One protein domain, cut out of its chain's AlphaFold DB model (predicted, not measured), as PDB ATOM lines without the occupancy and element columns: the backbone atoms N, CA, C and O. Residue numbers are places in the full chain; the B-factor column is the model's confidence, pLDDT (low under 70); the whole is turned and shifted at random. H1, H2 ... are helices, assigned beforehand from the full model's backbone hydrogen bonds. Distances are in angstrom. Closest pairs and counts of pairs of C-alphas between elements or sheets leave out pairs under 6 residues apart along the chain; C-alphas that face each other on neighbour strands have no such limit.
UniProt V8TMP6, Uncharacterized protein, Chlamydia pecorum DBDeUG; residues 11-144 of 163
ATOM      1  N   GLN A  11     -38.394   0.256 174.898       67.31
ATOM      2  CA  GLN A  11     -39.037   1.370 175.592       67.31
ATOM      3  C   GLN A  11     -38.049   2.171 176.453       67.31
ATOM      4  O   GLN A  11     -38.133   3.400 176.511       67.31
ATOM      5  N   ASN A  12     -37.080   1.497 177.076       68.69
ATOM      6  CA  ASN A  12     -35.990   2.156 177.792       68.69
ATOM      7  C   ASN A  12     -35.047   2.892 176.838       68.69
ATOM      8  O   ASN A  12     -34.751   4.061 177.083       68.69
ATOM      9  N   GLY A  13     -34.629   2.265 175.733       61.03
ATOM     10  CA  GLY A  13     -33.812   2.909 174.700       61.03
ATOM     11  C   GLY A  13     -34.498   4.140 174.098       61.03
ATOM     12  O   GLY A  13     -33.892   5.208 174.013       61.03
ATOM     13  N   ALA A  14     -35.794   4.034 173.786       66.81
ATOM     14  CA  ALA A  14     -36.604   5.143 173.291       66.81
ATOM     15  C   ALA A  14     -36.720   6.275 174.322       66.81
ATOM     16  O   ALA A  14     -36.555   7.439 173.968       66.81
ATOM     17  N   ASN A  15     -36.949   5.972 175.604       68.06
ATOM     18  CA  ASN A  15     -36.963   7.003 176.647       68.06
ATOM     19  C   ASN A  15     -35.601   7.681 176.817       68.06
ATOM     20  O   ASN A  15     -35.551   8.889 177.031       68.06
ATOM     21  N   LEU A  16     -34.505   6.930 176.705       66.31
ATOM     22  CA  LEU A  16     -33.150   7.460 176.829       66.31
ATOM     23  C   LEU A  16     -32.824   8.398 175.658       66.31
ATOM     24  O   LEU A  16     -32.341   9.507 175.881       66.31
ATOM     25  N   TYR A  17     -33.198   8.002 174.440       66.06
ATOM     26  CA  TYR A  17     -33.111   8.845 173.250       66.06
ATOM     27  C   TYR A  17     -33.981  10.104 173.374       66.06
ATOM     28  O   TYR A  17     -33.499  11.212 173.159       66.06
ATOM     29  N   LEU A  18     -35.239   9.958 173.803       66.44
ATOM     30  CA  LEU A  18     -36.155  11.085 173.987       66.44
ATOM     31  C   LEU A  18     -35.680  12.049 175.078       66.44
ATOM     32  O   LEU A  18     -35.853  13.248 174.922       66.44
ATOM     33  N   ASN A  19     -35.083  11.564 176.165       66.50
ATOM     34  CA  ASN A  19     -34.523  12.435 177.201       66.50
ATOM     35  C   ASN A  19     -33.286  13.194 176.705       66.50
ATOM     36  O   ASN A  19     -33.063  14.324 177.131       66.50
ATOM     37  N   TYR A  20     -32.502  12.590 175.809       65.56
ATOM     38  CA  TYR A  20     -31.368  13.257 175.172       65.56
ATOM     39  C   TYR A  20     -31.831  14.310 174.154       65.56
ATOM     40  O   TYR A  20     -31.282  15.405 174.100       65.56
ATOM     41  N   LEU A  21     -32.876  13.996 173.384       66.00
ATOM     42  CA  LEU A  21     -33.440  14.873 172.355       66.00
ATOM     43  C   LEU A  21     -34.293  16.016 172.940       66.00
ATOM     44  O   LEU A  21     -34.398  17.080 172.332       66.00
ATOM     45  N   PHE A  22     -34.902  15.792 174.108       67.31
ATOM     46  CA  PHE A  22     -35.863  16.688 174.758       67.31
ATOM     47  C   PHE A  22     -35.476  16.966 176.220       67.31
ATOM     48  O   PHE A  22     -36.151  16.492 177.144       67.31
ATOM     49  N   PRO A  23     -34.395  17.732 176.470       66.06
ATOM     50  CA  PRO A  23     -33.941  18.056 177.825       66.06
ATOM     51  C   PRO A  23     -34.988  18.837 178.632       66.06
ATOM     52  O   PRO A  23     -35.022  18.746 179.863       66.06
ATOM     53  N   GLU A  24     -35.901  19.547 177.967       67.44
ATOM     54  CA  GLU A  24     -37.019  20.236 178.607       67.44
ATOM     55  C   GLU A  24     -37.931  19.290 179.404       67.44
ATOM     56  O   GLU A  24     -38.533  19.724 180.384       67.44
ATOM     57  N   ARG A  25     -37.968  17.985 179.088       66.00
ATOM     58  CA  ARG A  25     -38.687  16.981 179.893       66.00
ATOM     59  C   ARG A  25     -38.151  16.885 181.321       66.00
ATOM     60  O   ARG A  25     -38.926  16.742 182.269       66.00
ATOM     61  N   LEU A  26     -36.830  16.954 181.485       63.88
ATOM     62  CA  LEU A  26     -36.171  16.888 182.793       63.88
ATOM     63  C   LEU A  26     -36.414  18.171 183.592       63.88
ATOM     64  O   LEU A  26     -36.647  18.115 184.800       63.88
ATOM     65  N   ILE A  27     -36.407  19.316 182.907       68.56
ATOM     66  CA  ILE A  27     -36.682  20.628 183.506       68.56
ATOM     67  C   ILE A  27     -38.148  20.701 183.957       68.56
ATOM     68  O   ILE A  27     -38.413  21.058 185.102       68.56
ATOM     69  N   ALA A  28     -39.080  20.272 183.102       66.31
ATOM     70  CA  ALA A  28     -40.510  20.187 183.392       66.31
ATOM     71  C   ALA A  28     -40.799  19.314 184.625       66.31
ATOM     72  O   ALA A  28     -41.547  19.719 185.511       66.31
ATOM     73  N   THR A  29     -40.130  18.161 184.734       65.12
ATOM     74  CA  THR A  29     -40.278  17.253 185.886       65.12
ATOM     75  C   THR A  29     -39.780  17.895 187.190       65.12
ATOM     76  O   THR A  29     -40.406  17.746 188.234       65.12
ATOM     77  N   LYS A  30     -38.683  18.666 187.152       67.75
ATOM     78  CA  LYS A  30     -38.183  19.396 188.336       67.75
ATOM     79  C   LYS A  30     -39.049  20.608 188.702       67.75
ATOM     80  O   LYS A  30     -39.129  20.968 189.876       67.75
ATOM     81  N   ALA A  31     -39.694  21.232 187.719       66.75
ATOM     82  CA  ALA A  31     -40.542  22.409 187.901       66.75
ATOM     83  C   ALA A  31     -41.978  22.079 188.349       66.75
ATOM     84  O   ALA A  31     -42.725  22.990 188.710       66.75
ATOM     85  N   GLN A  32     -42.359  20.800 188.387       70.06
ATOM     86  CA  GLN A  32     -43.711  20.341 188.721       70.06
ATOM     87  C   GLN A  32     -44.221  20.885 190.072       70.06
ATOM     88  O   GLN A  32     -45.356  21.351 190.173       70.06
ATOM     89  N   ASN A  33     -43.362  20.932 191.096       69.00
ATOM     90  CA  ASN A  33     -43.714  21.476 192.417       69.00
ATOM     91  C   ASN A  33     -44.034  22.982 192.382       69.00
ATOM     92  O   ASN A  33     -44.877  23.461 193.138       69.00
ATOM     93  N   TYR A  34     -43.381  23.735 191.494       66.25
ATOM     94  CA  TYR A  34     -43.640  25.163 191.301       66.25
ATOM     95  C   TYR A  34     -44.888  25.397 190.444       66.25
ATOM     96  O   TYR A  34     -45.650  26.326 190.717       66.25
ATOM     97  N   ALA A  35     -45.136  24.520 189.467       64.44
ATOM     98  CA  ALA A  35     -46.335  24.550 188.634       64.44
ATOM     99  C   ALA A  35     -47.620  24.313 189.444       64.44
ATOM    100  O   ALA A  35     -48.607  25.017 189.240       64.44
ATOM    101  N   MET A  36     -47.574  23.411 190.432       66.06
ATOM    102  CA  MET A  36     -48.674  23.176 191.379       66.06
ATOM    103  C   MET A  36     -48.996  24.409 192.242       66.06
ATOM    104  O   MET A  36     -50.141  24.602 192.641       66.06
ATOM    105  N   ARG A  37     -48.000  25.264 192.525       74.62
ATOM    106  CA  ARG A  37     -48.156  26.446 193.390       74.62
ATOM    107  C   ARG A  37     -48.620  27.695 192.633       74.62
ATOM    108  O   ARG A  37     -49.331  28.512 193.210       74.62
ATOM    109  N   TYR A  38     -48.248  27.837 191.357       75.69
ATOM    110  CA  TYR A  38     -48.612  28.982 190.510       75.69
ATOM    111  C   TYR A  38     -48.986  28.544 189.078       75.69
ATOM    112  O   TYR A  38     -48.227  28.783 188.134       75.69
ATOM    113  N   PRO A  39     -50.177  27.950 188.876       70.31
ATOM    114  CA  PRO A  39     -50.540  27.304 187.612       70.31
ATOM    115  C   PRO A  39     -50.651  28.278 186.431       70.31
ATOM    116  O   PRO A  39     -50.229  27.955 185.324       70.31
ATOM    117  N   LYS A  40     -51.148  29.505 186.657       72.75
ATOM    118  CA  LYS A  40     -51.253  30.533 185.600       72.75
ATOM    119  C   LYS A  40     -49.885  30.951 185.058       72.75
ATOM    120  O   LYS A  40     -49.716  31.055 183.851       72.75
ATOM    121  N   VAL A  41     -48.914  31.161 185.947       74.81
ATOM    122  CA  VAL A  41     -47.548  31.560 185.571       74.81
ATOM    123  C   VAL A  41     -46.826  30.397 184.890       74.81
ATOM    124  O   VAL A  41     -46.151  30.593 183.882       74.81
ATOM    125  N   ALA A  42     -47.021  29.178 185.393       71.75
ATOM    126  CA  ALA A  42     -46.445  27.976 184.809       71.75
ATOM    127  C   ALA A  42     -46.925  27.734 183.370       71.75
ATOM    128  O   ALA A  42     -46.100  27.438 182.514       71.75
ATOM    129  N   MET A  43     -48.212  27.955 183.082       69.38
ATOM    130  CA  MET A  43     -48.767  27.820 181.730       69.38
ATOM    131  C   MET A  43     -48.163  28.840 180.749       69.38
ATOM    132  O   MET A  43     -47.844  28.501 179.612       69.38
ATOM    133  N   THR A  44     -47.943  30.089 181.178       75.06
ATOM    134  CA  THR A  44     -47.287  31.099 180.329       75.06
ATOM    135  C   THR A  44     -45.829  30.740 180.045       75.06
ATOM    136  O   THR A  44     -45.379  30.843 178.904       75.06
ATOM    137  N   ILE A  45     -45.096  30.286 181.068       75.88
ATOM    138  CA  ILE A  45     -43.702  29.844 180.924       75.88
ATOM    139  C   ILE A  45     -43.618  28.601 180.034       75.88
ATOM    140  O   ILE A  45     -42.714  28.511 179.212       75.88
ATOM    141  N   GLU A  46     -44.564  27.671 180.151       72.44
ATOM    142  CA  GLU A  46     -44.676  26.488 179.300       72.44
ATOM    143  C   GLU A  46     -44.835  26.861 177.822       72.44
ATOM    144  O   GLU A  46     -44.084  26.359 176.984       72.44
ATOM    145  N   VAL A  47     -45.756  27.775 177.499       73.38
ATOM    146  CA  VAL A  47     -45.958  28.237 176.117       73.38
ATOM    147  C   VAL A  47     -44.697  28.927 175.600       73.38
ATOM    148  O   VAL A  47     -44.213  28.581 174.521       73.38
ATOM    149  N   LEU A  48     -44.108  29.838 176.381       75.00
ATOM    150  CA  LEU A  48     -42.889  30.549 175.991       75.00
ATOM    151  C   LEU A  48     -41.717  29.578 175.760       75.00
ATOM    152  O   LEU A  48     -41.033  29.650 174.738       75.00
ATOM    153  N   ALA A  49     -41.524  28.626 176.675       74.00
ATOM    154  CA  ALA A  49     -40.511  27.587 176.563       74.00
ATOM    155  C   ALA A  49     -40.757  26.706 175.331       74.00
ATOM    156  O   ALA A  49     -39.814  26.413 174.603       74.00
ATOM    157  N   SER A  50     -42.004  26.329 175.042       72.38
ATOM    158  CA  SER A  50     -42.328  25.498 173.878       72.38
ATOM    159  C   SER A  50     -41.961  26.162 172.548       72.38
ATOM    160  O   SER A  50     -41.455  25.484 171.653       72.38
ATOM    161  N   VAL A  51     -42.143  27.482 172.436       72.12
ATOM    162  CA  VAL A  51     -41.781  28.253 171.241       72.12
ATOM    163  C   VAL A  51     -40.263  28.358 171.128       72.12
ATOM    164  O   VAL A  51     -39.702  28.016 170.089       72.12
ATOM    165  N   VAL A  52     -39.584  28.761 172.209       76.31
ATOM    166  CA  VAL A  52     -38.123  28.915 172.216       76.31
ATOM    167  C   VAL A  52     -37.436  27.577 171.939       76.31
ATOM    168  O   VAL A  52     -36.640  27.492 171.008       76.31
ATOM    169  N   PHE A  53     -37.776  26.513 172.672       71.81
ATOM    170  CA  PHE A  53     -37.202  25.181 172.458       71.81
ATOM    171  C   PHE A  53     -37.645  24.557 171.130       71.81
ATOM    172  O   PHE A  53     -36.852  23.859 170.501       71.81
ATOM    173  N   GLY A  54     -38.872  24.819 170.670       68.69
ATOM    174  CA  GLY A  54     -39.366  24.361 169.370       68.69
ATOM    175  C   GLY A  54     -38.553  24.922 168.203       68.69
ATOM    176  O   GLY A  54     -38.181  24.172 167.303       68.69
ATOM    177  N   VAL A  55     -38.204  26.211 168.252       69.81
ATOM    178  CA  VAL A  55     -37.337  26.852 167.249       69.81
ATOM    179  C   VAL A  55     -35.885  26.401 167.411       69.81
ATOM    180  O   VAL A  55     -35.239  26.033 166.429       69.81
ATOM    181  N   LEU A  56     -35.376  26.353 168.648       73.69
ATOM    182  CA  LEU A  56     -33.993  25.952 168.921       73.69
ATOM    183  C   LEU A  56     -33.697  24.529 168.421       73.69
ATOM    184  O   LEU A  56     -32.579  24.249 167.983       73.69
ATOM    185  N   LYS A  57     -34.697  23.638 168.444       68.56
ATOM    186  CA  LYS A  57     -34.609  22.249 167.971       68.56
ATOM    187  C   LYS A  57     -34.249  22.108 166.507       68.56
ATOM    188  O   LYS A  57     -33.556  21.163 166.162       68.56
ATOM    189  N   ILE A  58     -34.644  23.038 165.649       68.06
ATOM    190  CA  ILE A  58     -34.333  22.948 164.215       68.06
ATOM    191  C   ILE A  58     -32.816  23.000 163.992       68.06
ATOM    192  O   ILE A  58     -32.292  22.300 163.132       68.06
ATOM    193  N   LEU A  59     -32.106  23.769 164.823       67.75
ATOM    194  CA  LEU A  59     -30.647  23.872 164.796       67.75
ATOM    195  C   LEU A  59     -29.974  22.820 165.681       67.75
ATOM    196  O   LEU A  59     -28.946  22.257 165.314       67.75
ATOM    197  N   THR A  60     -30.545  22.537 166.851       68.50
ATOM    198  CA  THR A  60     -29.924  21.621 167.818       68.50
ATOM    199  C   THR A  60     -30.134  20.148 167.482       68.50
ATOM    200  O   THR A  60     -29.233  19.372 167.766       68.50
ATOM    201  N   ILE A  61     -31.230  19.736 166.834       71.38
ATOM    202  CA  ILE A  61     -31.465  18.337 166.426       71.38
ATOM    203  C   ILE A  61     -30.353  17.801 165.509       71.38
ATOM    204  O   ILE A  61     -29.818  16.743 165.838       71.38
ATOM    205  N   PRO A  62     -29.941  18.469 164.411       69.00
ATOM    206  CA  PRO A  62     -28.857  17.952 163.573       69.00
ATOM    207  C   PRO A  62     -27.516  17.881 164.320       69.00
ATOM    208  O   PRO A  62     -26.802  16.886 164.201       69.00
ATOM    209  N   ILE A  63     -27.200  18.876 165.156       73.38
ATOM    210  CA  ILE A  63     -25.971  18.886 165.972       73.38
ATOM    211  C   ILE A  63     -25.990  17.748 167.004       73.38
ATOM    212  O   ILE A  63     -25.008  17.019 167.156       73.38
ATOM    213  N   MET A  64     -27.121  17.570 167.689       69.19
ATOM    214  CA  MET A  64     -27.329  16.532 168.699       69.19
ATOM    215  C   MET A  64     -27.367  15.138 168.077       69.19
ATOM    216  O   MET A  64     -26.857  14.205 168.679       69.19
ATOM    217  N   ALA A  65     -27.917  14.976 166.873       70.12
ATOM    218  CA  ALA A  65     -27.909  13.699 166.166       70.12
ATOM    219  C   ALA A  65     -26.474  13.268 165.829       70.12
ATOM    220  O   ALA A  65     -26.099  12.113 166.054       70.12
ATOM    221  N   ILE A  66     -25.631  14.196 165.366       75.69
ATOM    222  CA  ILE A  66     -24.220  13.915 165.069       75.69
ATOM    223  C   ILE A  66     -23.455  13.575 166.358       75.69
ATOM    224  O   ILE A  66     -22.787  12.541 166.420       75.69
ATOM    225  N   SER A  67     -23.597  14.381 167.415       75.00
ATOM    226  CA  SER A  67     -22.898  14.140 168.686       75.00
ATOM    227  C   SER A  67     -23.384  12.871 169.403       75.00
ATOM    228  O   SER A  67     -22.569  12.100 169.921       75.00
ATOM    229  N   ALA A  68     -24.688  12.580 169.360       68.81
ATOM    230  CA  ALA A  68     -25.276  11.359 169.904       68.81
ATOM    231  C   ALA A  68     -24.785  10.106 169.170       68.81
ATOM    232  O   ALA A  68     -24.663   9.054 169.794       68.81
ATOM    233  N   THR A  69     -24.437  10.206 167.883       74.81
ATOM    234  CA  THR A  69     -23.891   9.067 167.128       74.81
ATOM    235  C   THR A  69     -22.590   8.571 167.756       74.81
ATOM    236  O   THR A  69     -22.433   7.366 167.944       74.81
ATOM    237  N   ALA A  70     -21.697   9.484 168.148       76.19
ATOM    238  CA  ALA A  70     -20.441   9.144 168.816       76.19
ATOM    239  C   ALA A  70     -20.657   8.719 170.279       76.19
ATOM    240  O   ALA A  70     -20.091   7.723 170.733       76.19
ATOM    241  N   LEU A  71     -21.505   9.441 171.017       74.69
ATOM    242  CA  LEU A  71     -21.724   9.201 172.446       74.69
ATOM    243  C   LEU A  71     -22.479   7.897 172.735       74.69
ATOM    244  O   LEU A  71     -22.119   7.184 173.672       74.69
ATOM    245  N   LEU A  72     -23.500   7.556 171.941       72.31
ATOM    246  CA  LEU A  72     -24.266   6.317 172.118       72.31
ATOM    247  C   LEU A  72     -23.418   5.082 171.784       72.31
ATOM    248  O   LEU A  72     -23.480   4.094 172.514       72.31
ATOM    249  N   LEU A  73     -22.571   5.163 170.750       73.81
ATOM    250  CA  LEU A  73     -21.586   4.126 170.420       73.81
ATOM    251  C   LEU A  73     -20.586   3.921 171.560       73.81
ATOM    252  O   LEU A  73     -20.339   2.789 171.977       73.81
ATOM    253  N   LEU A  74     -20.054   5.018 172.103       75.44
ATOM    254  CA  LEU A  74     -19.097   4.970 173.203       75.44
ATOM    255  C   LEU A  74     -19.720   4.354 174.466       75.44
ATOM    256  O   LEU A  74     -19.114   3.487 175.092       75.44
ATOM    257  N   GLN A  75     -20.953   4.734 174.822       74.19
ATOM    258  CA  GLN A  75     -21.644   4.145 175.975       74.19
ATOM    259  C   GLN A  75     -22.026   2.676 175.759       74.19
ATOM    260  O   GLN A  75     -21.924   1.887 176.700       74.19
ATOM    261  N   ALA A  76     -22.403   2.279 174.539       67.88
ATOM    262  CA  ALA A  76     -22.633   0.876 174.203       67.88
ATOM    263  C   ALA A  76     -21.347   0.043 174.353       67.88
ATOM    264  O   ALA A  76     -21.385  -1.035 174.949       67.88
ATOM    265  N   ALA A  77     -20.201   0.566 173.900       72.31
ATOM    266  CA  ALA A  77     -18.901  -0.091 174.033       72.31
ATOM    267  C   ALA A  77     -18.465  -0.234 175.502       72.31
ATOM    268  O   ALA A  77     -18.078  -1.324 175.931       72.31
ATOM    269  N   ILE A  78     -18.598   0.830 176.304       76.00
ATOM    270  CA  ILE A  78     -18.266   0.810 177.739       76.00
ATOM    271  C   ILE A  78     -19.151  -0.198 178.486       76.00
ATOM    272  O   ILE A  78     -18.653  -1.011 179.268       76.00
ATOM    273  N   LYS A  79     -20.466  -0.196 178.234       70.00
ATOM    274  CA  LYS A  79     -21.401  -1.108 178.917       70.00
ATOM    275  C   LYS A  79     -21.283  -2.555 178.442       70.00
ATOM    276  O   LYS A  79     -21.465  -3.467 179.252       70.00
ATOM    277  N   GLY A  80     -20.913  -2.767 177.179       66.06
ATOM    278  CA  GLY A  80     -20.521  -4.075 176.656       66.06
ATOM    279  C   GLY A  80     -19.269  -4.615 177.353       66.06
ATOM    280  O   GLY A  80     -19.256  -5.769 177.780       66.06
ATOM    281  N   CYS A  81     -18.265  -3.760 177.574       73.38
ATOM    282  CA  CYS A  81     -17.047  -4.110 178.311       73.38
ATOM    283  C   CYS A  81     -17.336  -4.466 179.783       73.38
ATOM    284  O   CYS A  81     -16.754  -5.402 180.326       73.38
ATOM    285  N   MET A  82     -18.321  -3.809 180.406       76.25
ATOM    286  CA  MET A  82     -18.776  -4.114 181.771       76.25
ATOM    287  C   MET A  82     -19.729  -5.325 181.888       76.25
ATOM    288  O   MET A  82     -20.342  -5.509 182.939       76.25
ATOM    289  N   ARG A  83     -19.886  -6.151 180.837       73.12
ATOM    290  CA  ARG A  83     -20.806  -7.314 180.793       73.12
ATOM    291  C   ARG A  83     -22.274  -6.983 181.124       73.12
ATOM    292  O   ARG A  83     -23.061  -7.875 181.438       73.12
ATOM    293  N   LYS A  84     -22.695  -5.722 180.985       67.25
ATOM    294  CA  LYS A  84     -24.094  -5.295 181.162       67.25
ATOM    295  C   LYS A  84     -24.854  -5.372 179.837       67.25
ATOM    296  O   LYS A  84     -25.240  -4.354 179.263       67.25
ATOM    297  N   GLY A  85     -25.055  -6.596 179.344       62.72
ATOM    298  CA  GLY A  85     -25.576  -6.868 177.997       62.72
ATOM    299  C   GLY A  85     -26.929  -6.218 177.678       62.72
ATOM    300  O   GLY A  85     -27.081  -5.637 176.607       62.72
ATOM    301  N   GLN A  86     -27.891  -6.234 178.608       67.25
ATOM    302  CA  GLN A  86     -29.206  -5.609 178.382       67.25
ATOM    303  C   GLN A  86     -29.151  -4.077 178.326       67.25
ATOM    304  O   GLN A  86     -29.846  -3.455 177.519       67.25
ATOM    305  N   GLU A  87     -28.299  -3.453 179.143       63.50
ATOM    306  CA  GLU A  87     -28.103  -2.009 179.060       63.50
ATOM    307  C   GLU A  87     -27.405  -1.652 177.747       63.50
ATOM    308  O   GLU A  87     -27.884  -0.771 177.043       63.50
ATOM    309  N   ALA A  88     -26.346  -2.372 177.360       65.44
ATOM    310  CA  ALA A  88     -25.653  -2.161 176.088       65.44
ATOM    311  C   ALA A  88     -26.605  -2.273 174.879       65.44
ATOM    312  O   ALA A  88     -26.563  -1.422 173.992       65.44
ATOM    313  N   LEU A  89     -27.527  -3.244 174.890       69.00
ATOM    314  CA  LEU A  89     -28.564  -3.397 173.861       69.00
ATOM    315  C   LEU A  89     -29.515  -2.185 173.795       69.00
ATOM    316  O   LEU A  89     -29.935  -1.778 172.712       69.00
ATOM    317  N   SER A  90     -29.820  -1.565 174.940       67.88
ATOM    318  CA  SER A  90     -30.637  -0.341 175.010       67.88
ATOM    319  C   SER A  90     -29.931   0.867 174.375       67.88
ATOM    320  O   SER A  90     -30.571   1.687 173.719       67.88
ATOM    321  N   TYR A  91     -28.605   0.978 174.517       67.00
ATOM    322  CA  TYR A  91     -27.827   2.029 173.839       67.00
ATOM    323  C   TYR A  91     -27.671   1.762 172.345       67.00
ATOM    324  O   TYR A  91     -27.692   2.700 171.554       67.00
ATOM    325  N   LEU A  92     -27.555   0.494 171.952       71.50
ATOM    326  CA  LEU A  92     -27.412   0.094 170.554       71.50
ATOM    327  C   LEU A  92     -28.722   0.296 169.774       71.50
ATOM    328  O   LEU A  92     -28.708   0.781 168.646       71.50
ATOM    329  N   THR A  93     -29.867   0.023 170.405       72.00
ATOM    330  CA  THR A  93     -31.192   0.363 169.857       72.00
ATOM    331  C   THR A  93     -31.402   1.876 169.766       72.00
ATOM    332  O   THR A  93     -31.830   2.361 168.720       72.00
ATOM    333  N   ALA A  94     -31.026   2.643 170.797       68.75
ATOM    334  CA  ALA A  94     -31.046   4.109 170.739       68.75
ATOM    335  C   ALA A  94     -30.134   4.665 169.627       68.75
ATOM    336  O   ALA A  94     -30.503   5.618 168.941       68.75
ATOM    337  N   TRP A  95     -28.972   4.047 169.407       75.44
ATOM    338  CA  TRP A  95     -28.063   4.398 168.316       75.44
ATOM    339  C   TRP A  95     -28.672   4.108 166.937       75.44
ATOM    340  O   TRP A  95     -28.597   4.955 166.050       75.44
ATOM    341  N   GLY A  96     -29.348   2.965 166.770       72.75
ATOM    342  CA  GLY A  96     -30.073   2.638 165.538       72.75
ATOM    343  C   GLY A  96     -31.192   3.637 165.217       72.75
ATOM    344  O   GLY A  96     -31.304   4.093 164.080       72.75
ATOM    345  N   ILE A  97     -31.969   4.051 166.226       76.12
ATOM    346  CA  ILE A  97     -32.983   5.111 166.077       76.12
ATOM    347  C   ILE A  97     -32.319   6.429 165.657       76.12
ATOM    348  O   ILE A  97     -32.806   7.106 164.754       76.12
ATOM    349  N   ASN A  98     -31.182   6.776 166.266       75.69
ATOM    350  CA  ASN A  98     -30.451   7.991 165.921       75.69
ATOM    351  C   ASN A  98     -29.934   7.984 164.471       75.69
ATOM    352  O   ASN A  98     -30.041   8.998 163.788       75.69
ATOM    353  N   LEU A  99     -29.432   6.846 163.974       74.88
ATOM    354  CA  LEU A  99     -29.036   6.705 162.568       74.88
ATOM    355  C   LEU A  99     -30.215   6.872 161.610       74.88
ATOM    356  O   LEU A  99     -30.063   7.506 160.568       74.88
ATOM    357  N   LEU A 100     -31.385   6.338 161.964       77.44
ATOM    358  CA  LEU A 100     -32.593   6.510 161.162       77.44
ATOM    359  C   LEU A 100     -32.974   7.996 161.068       77.44
ATOM    360  O   LEU A 100     -33.231   8.501 159.977       77.44
ATOM    361  N   VAL A 101     -32.947   8.713 162.194       75.69
ATOM    362  CA  VAL A 101     -33.207  10.162 162.238       75.69
ATOM    363  C   VAL A 101     -32.168  10.938 161.426       75.69
ATOM    364  O   VAL A 101     -32.530  11.850 160.684       75.69
ATOM    365  N   LEU A 102     -30.892  10.553 161.504       76.56
ATOM    366  CA  LEU A 102     -29.825  11.166 160.716       76.56
ATOM    367  C   LEU A 102     -30.038  10.948 159.209       76.56
ATOM    368  O   LEU A 102     -29.901  11.892 158.433       76.56
ATOM    369  N   ALA A 103     -30.435   9.744 158.793       76.81
ATOM    370  CA  ALA A 103     -30.760   9.447 157.399       76.81
ATOM    371  C   ALA A 103     -31.935  10.303 156.898       76.81
ATOM    372  O   ALA A 103     -31.852  10.886 155.817       76.81
ATOM    373  N   PHE A 104     -32.993  10.453 157.703       77.56
ATOM    374  CA  PHE A 104     -34.111  11.344 157.377       77.56
ATOM    375  C   PHE A 104     -33.683  12.811 157.256       77.56
ATOM    376  O   PHE A 104     -34.115  13.486 156.323       77.56
ATOM    377  N   LEU A 105     -32.816  13.303 158.145       76.94
ATOM    378  CA  LEU A 105     -32.281  14.666 158.051       76.94
ATOM    379  C   LEU A 105     -31.503  14.878 156.753       76.94
ATOM    380  O   LEU A 105     -31.709  15.883 156.080       76.94
ATOM    381  N   VAL A 106     -30.647  13.927 156.379       79.25
ATOM    382  CA  VAL A 106     -29.880  13.997 155.129       79.25
ATOM    383  C   VAL A 106     -30.823  14.027 153.923       79.25
ATOM    384  O   VAL A 106     -30.689  14.910 153.080       79.25
ATOM    385  N   ILE A 107     -31.820  13.137 153.869       80.50
ATOM    386  CA  ILE A 107     -32.826  13.118 152.793       80.50
ATOM    387  C   ILE A 107     -33.569  14.457 152.712       80.50
ATOM    388  O   ILE A 107     -33.736  14.990 151.619       80.50
ATOM    389  N   MET A 108     -33.968  15.028 153.851       72.94
ATOM    390  CA  MET A 108     -34.648  16.326 153.904       72.94
ATOM    391  C   MET A 108     -33.760  17.472 153.409       72.94
ATOM    392  O   MET A 108     -34.250  18.350 152.703       72.94
ATOM    393  N   ILE A 109     -32.462  17.461 153.725       78.00
ATOM    394  CA  ILE A 109     -31.502  18.462 153.230       78.00
ATOM    395  C   ILE A 109     -31.357  18.351 151.708       78.00
ATOM    396  O   ILE A 109     -31.432  19.359 151.009       78.00
ATOM    397  N   PHE A 110     -31.204  17.137 151.174       76.94
ATOM    398  CA  PHE A 110     -31.129  16.922 149.725       76.94
ATOM    399  C   PHE A 110     -32.440  17.284 149.008       76.94
ATOM    400  O   PHE A 110     -32.412  17.903 147.941       76.94
ATOM    401  N   ALA A 111     -33.589  16.960 149.604       76.44
ATOM    402  CA  ALA A 111     -34.893  17.380 149.102       76.44
ATOM    403  C   ALA A 111     -35.014  18.912 149.097       76.44
ATOM    404  O   ALA A 111     -35.447  19.487 148.106       76.44
ATOM    405  N   ALA A 112     -34.546  19.597 150.142       71.69
ATOM    406  CA  ALA A 112     -34.584  21.056 150.217       71.69
ATOM    407  C   ALA A 112     -33.732  21.757 149.141       71.69
ATOM    408  O   ALA A 112     -34.043  22.878 148.758       71.69
ATOM    409  N   ILE A 113     -32.680  21.109 148.632       78.19
ATOM    410  CA  ILE A 113     -31.847  21.649 147.544       78.19
ATOM    411  C   ILE A 113     -32.523  21.463 146.173       78.19
ATOM    412  O   ILE A 113     -32.293  22.248 145.256       78.19
ATOM    413  N   THR A 114     -33.337  20.418 146.019       80.38
ATOM    414  CA  THR A 114     -33.941  20.026 144.733       80.38
ATOM    415  C   THR A 114     -35.364  20.552 144.538       80.38
ATOM    416  O   THR A 114     -35.846  20.618 143.409       80.38
ATOM    417  N   VAL A 115     -36.036  20.932 145.623       79.44
ATOM    418  CA  VAL A 115     -37.431  21.378 145.650       79.44
ATOM    419  C   VAL A 115     -37.507  22.915 145.608       79.44
ATOM    420  O   VAL A 115     -36.649  23.585 146.183       79.44
ATOM    421  N   PRO A 116     -38.530  23.501 144.955       83.00
ATOM    422  CA  PRO A 116     -38.741  24.947 144.930       83.00
ATOM    423  C   PRO A 116     -38.819  25.567 146.338       83.00
ATOM    424  O   PRO A 116     -39.380  24.956 147.259       83.00
ATOM    425  N   PRO A 117     -38.284  26.789 146.522       75.12
ATOM    426  CA  PRO A 117     -38.103  27.405 147.835       75.12
ATOM    427  C   PRO A 117     -39.414  27.550 148.613       75.12
ATOM    428  O   PRO A 117     -39.413  27.399 149.834       75.12
ATOM    429  N   GLU A 118     -40.546  27.763 147.944       80.31
ATOM    430  CA  GLU A 118     -41.863  27.888 148.579       80.31
ATOM    431  C   GLU A 118     -42.251  26.615 149.345       80.31
ATOM    432  O   GLU A 118     -42.741  26.682 150.475       80.31
ATOM    433  N   ALA A 119     -41.974  25.444 148.767       77.38
ATOM    434  CA  ALA A 119     -42.236  24.159 149.407       77.38
ATOM    435  C   ALA A 119     -41.230  23.857 150.534       77.38
ATOM    436  O   ALA A 119     -41.585  23.223 151.536       77.38
ATOM    437  N   VAL A 120     -39.999  24.370 150.438       75.19
ATOM    438  CA  VAL A 120     -39.002  24.298 151.520       75.19
ATOM    439  C   VAL A 120     -39.425  25.159 152.713       75.19
ATOM    440  O   VAL A 120     -39.420  24.682 153.847       75.19
ATOM    441  N   PHE A 121     -39.878  26.392 152.480       76.69
ATOM    442  CA  PHE A 121     -40.405  27.252 153.544       76.69
ATOM    443  C   PHE A 121     -41.656  26.658 154.193       76.69
ATOM    444  O   PHE A 121     -41.768  26.657 155.419       76.69
ATOM    445  N   PHE A 122     -42.571  26.099 153.400       80.31
ATOM    446  CA  PHE A 122     -43.774  25.461 153.930       80.31
ATOM    447  C   PHE A 122     -43.445  24.245 154.810       80.31
ATOM    448  O   PHE A 122     -43.956  24.128 155.925       80.31
ATOM    449  N   SER A 123     -42.549  23.368 154.352       76.12
ATOM    450  CA  SER A 123     -42.116  22.197 155.126       76.12
ATOM    451  C   SER A 123     -41.325  22.574 156.385       76.12
ATOM    452  O   SER A 123     -41.530  21.954 157.429       76.12
ATOM    453  N   LEU A 124     -40.506  23.631 156.338       74.88
ATOM    454  CA  LEU A 124     -39.857  24.200 157.522       74.88
ATOM    455  C   LEU A 124     -40.885  24.721 158.527       74.88
ATOM    456  O   LEU A 124     -40.816  24.351 159.695       74.88
ATOM    457  N   CYS A 125     -41.864  25.516 158.088       77.38
ATOM    458  CA  CYS A 125     -42.936  26.017 158.951       77.38
ATOM    459  C   CYS A 125     -43.730  24.874 159.597       77.38
ATOM    460  O   CYS A 125     -43.986  24.912 160.802       77.38
ATOM    461  N   LEU A 126     -44.061  23.828 158.834       81.75
ATOM    462  CA  LEU A 126     -44.696  22.627 159.378       81.75
ATOM    463  C   LEU A 126     -43.799  21.924 160.401       81.75
ATOM    464  O   LEU A 126     -44.279  21.554 161.470       81.75
ATOM    465  N   GLY A 127     -42.504  21.786 160.119       75.94
ATOM    466  CA  GLY A 127     -41.528  21.208 161.040       75.94
ATOM    467  C   GLY A 127     -41.418  21.992 162.350       75.94
ATOM    468  O   GLY A 127     -41.473  21.392 163.424       75.94
ATOM    469  N   VAL A 128     -41.346  23.327 162.279       73.88
ATOM    470  CA  VAL A 128     -41.338  24.219 163.453       73.88
ATOM    471  C   VAL A 128     -42.625  24.038 164.251       73.88
ATOM    472  O   VAL A 128     -42.581  23.856 165.466       73.88
ATOM    473  N   SER A 129     -43.773  24.052 163.571       78.81
ATOM    474  CA  SER A 129     -45.084  23.983 164.213       78.81
ATOM    475  C   SER A 129     -45.314  22.625 164.882       78.81
ATOM    476  O   SER A 129     -45.788  22.566 166.018       78.81
ATOM    477  N   LEU A 130     -44.917  21.527 164.230       79.06
ATOM    478  CA  LEU A 130     -44.956  20.178 164.803       79.06
ATOM    479  C   LEU A 130     -43.958  20.027 165.957       79.06
ATOM    480  O   LEU A 130     -44.295  19.445 166.990       79.06
ATOM    481  N   GLY A 131     -42.754  20.583 165.818       72.56
ATOM    482  CA  GLY A 131     -41.733  20.603 166.862       72.56
ATOM    483  C   GLY A 131     -42.201  21.349 168.110       72.56
ATOM    484  O   GLY A 131     -42.136  20.801 169.214       72.56
ATOM    485  N   ALA A 132     -42.742  22.557 167.946       74.12
ATOM    486  CA  ALA A 132     -43.316  23.356 169.025       74.12
ATOM    487  C   ALA A 132     -44.511  22.645 169.678       74.12
ATOM    488  O   ALA A 132     -44.544  22.517 170.900       74.12
ATOM    489  N   SER A 133     -45.425  22.077 168.882       79.06
ATOM    490  CA  SER A 133     -46.589  21.328 169.385       79.06
ATOM    491  C   SER A 133     -46.183  20.090 170.190       79.06
ATOM    492  O   SER A 133     -46.716  19.844 171.271       79.06
ATOM    493  N   SER A 134     -45.202  19.323 169.705       74.88
ATOM    494  CA  SER A 134     -44.659  18.165 170.427       74.88
ATOM    495  C   SER A 134     -43.984  18.589 171.732       74.88
ATOM    496  O   SER A 134     -44.190  17.960 172.767       74.88
ATOM    497  N   THR A 135     -43.224  19.685 171.708       71.88
ATOM    498  CA  THR A 135     -42.566  20.243 172.899       71.88
ATOM    499  C   THR A 135     -43.594  20.683 173.935       71.88
ATOM    500  O   THR A 135     -43.488  20.301 175.097       71.88
ATOM    501  N   LEU A 136     -44.626  21.411 173.503       75.19
ATOM    502  CA  LEU A 136     -45.723  21.855 174.352       75.19
ATOM    503  C   LEU A 136     -46.444  20.660 174.980       75.19
ATOM    504  O   LEU A 136     -46.537  20.586 176.196       75.19
ATOM    505  N   LEU A 137     -46.839  19.657 174.190       75.56
ATOM    506  CA  LEU A 137     -47.478  18.443 174.714       75.56
ATOM    507  C   LEU A 137     -46.594  17.685 175.715       75.56
ATOM    508  O   LEU A 137     -47.100  17.115 176.683       75.56
ATOM    509  N   GLN A 138     -45.283  17.640 175.479       71.62
ATOM    510  CA  GLN A 138     -44.344  16.968 176.375       71.62
ATOM    511  C   GLN A 138     -44.140  17.724 177.689       71.62
ATOM    512  O   GLN A 138     -44.061  17.076 178.734       71.62
ATOM    513  N   ILE A 139     -44.067  19.056 177.648       70.50
ATOM    514  CA  ILE A 139     -43.995  19.904 178.842       70.50
ATOM    515  C   ILE A 139     -45.320  19.802 179.607       70.50
ATOM    516  O   ILE A 139     -45.295  19.487 180.795       70.50
ATOM    517  N   HIS A 140     -46.457  19.920 178.918       76.44
ATOM    518  CA  HIS A 140     -47.791  19.859 179.510       76.44
ATOM    519  C   HIS A 140     -48.024  18.573 180.295       76.44
ATOM    520  O   HIS A 140     -48.331  18.602 181.486       76.44
ATOM    521  N   LYS A 141     -47.788  17.422 179.649       72.12
ATOM    522  CA  LYS A 141     -47.960  16.100 180.272       72.12
ATOM    523  C   LYS A 141     -47.061  15.886 181.492       72.12
ATOM    524  O   LYS A 141     -47.348  15.005 182.298       72.12
ATOM    525  N   ARG A 142     -45.951  16.622 181.603       67.69
ATOM    526  CA  ARG A 142     -44.995  16.511 182.715       67.69
ATOM    527  C   ARG A 142     -45.244  17.541 183.818       67.69
ATOM    528  O   ARG A 142     -45.028  17.204 184.975       67.69
ATOM    529  N   LEU A 143     -45.707  18.748 183.488       62.59
ATOM    530  CA  LEU A 143     -46.119  19.748 184.480       62.59
ATOM    531  C   LEU A 143     -47.446  19.377 185.147       62.59
ATOM    532  O   LEU A 143     -47.591  19.568 186.353       62.59
ATOM    533  N   PHE A 144     -48.387  18.837 184.373       68.12
ATOM    534  CA  PHE A 144     -49.730  18.477 184.822       68.12
ATOM    535  C   PHE A 144     -50.011  17.007 184.492       68.12
ATOM    536  O   PHE A 144     -50.736  16.708 183.539       68.12
TER     537      PHE A 144
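This is residues 11 to 144 of the 163 residues of an uncharacterized protein of Chlamydia pecorum DBDeUG (UniProt V8TMP6). Look for a flat V: H4 and H5 are its arms, residues 113 to 118 its free-standing tip, and long, kinked H3 crosses H5 and packs on H4. H1 packs on H4, H2 on the last part of H5. The printed part has 134 residues, five named helices, H1 to H5, and no named strand: all helix, only just loose, close to compact, radius of gyration of the C-alphas 17.4 A, spans 49 by 47 by 19 A.

Start at the hub, H3, residues 39 to 81, with a kink of 61 degrees near residue 60. Its residues 46 to 58 touch H5, residues 117 to 143, about perpendicular at 84 degrees; closest are C-alphas Gly 54 and Ala 132, 4.1 A. Its residues 62 to 80 touch H4, residues 85 to 114, closest at C-alphas Ala 76 and Ala 88, 4.7 A. H2, residues 24 to 37, forms a helical hairpin with H3. H1, residues 11 to 21, touches H4, closest at C-alphas Gly 13 and Ser 90, 4.6 A. Every O i to N i+4 pair is within hydrogen-bond range in H1, H4 and H5, 7 of 10 in H2, 33 of 39 in H3.

Find C-alpha 39 at (-50.540, 27.304, 187.612); H3 runs 46.9 A to C-alpha 81. H4 spans 43.6 A; H5 runs 38.3 A to C-alpha 143 at (-46.119, 19.748, 184.480).

The printed part has no cut, and its four links are tight. Residues 11 to 31 are among the 49 under pLDDT 70.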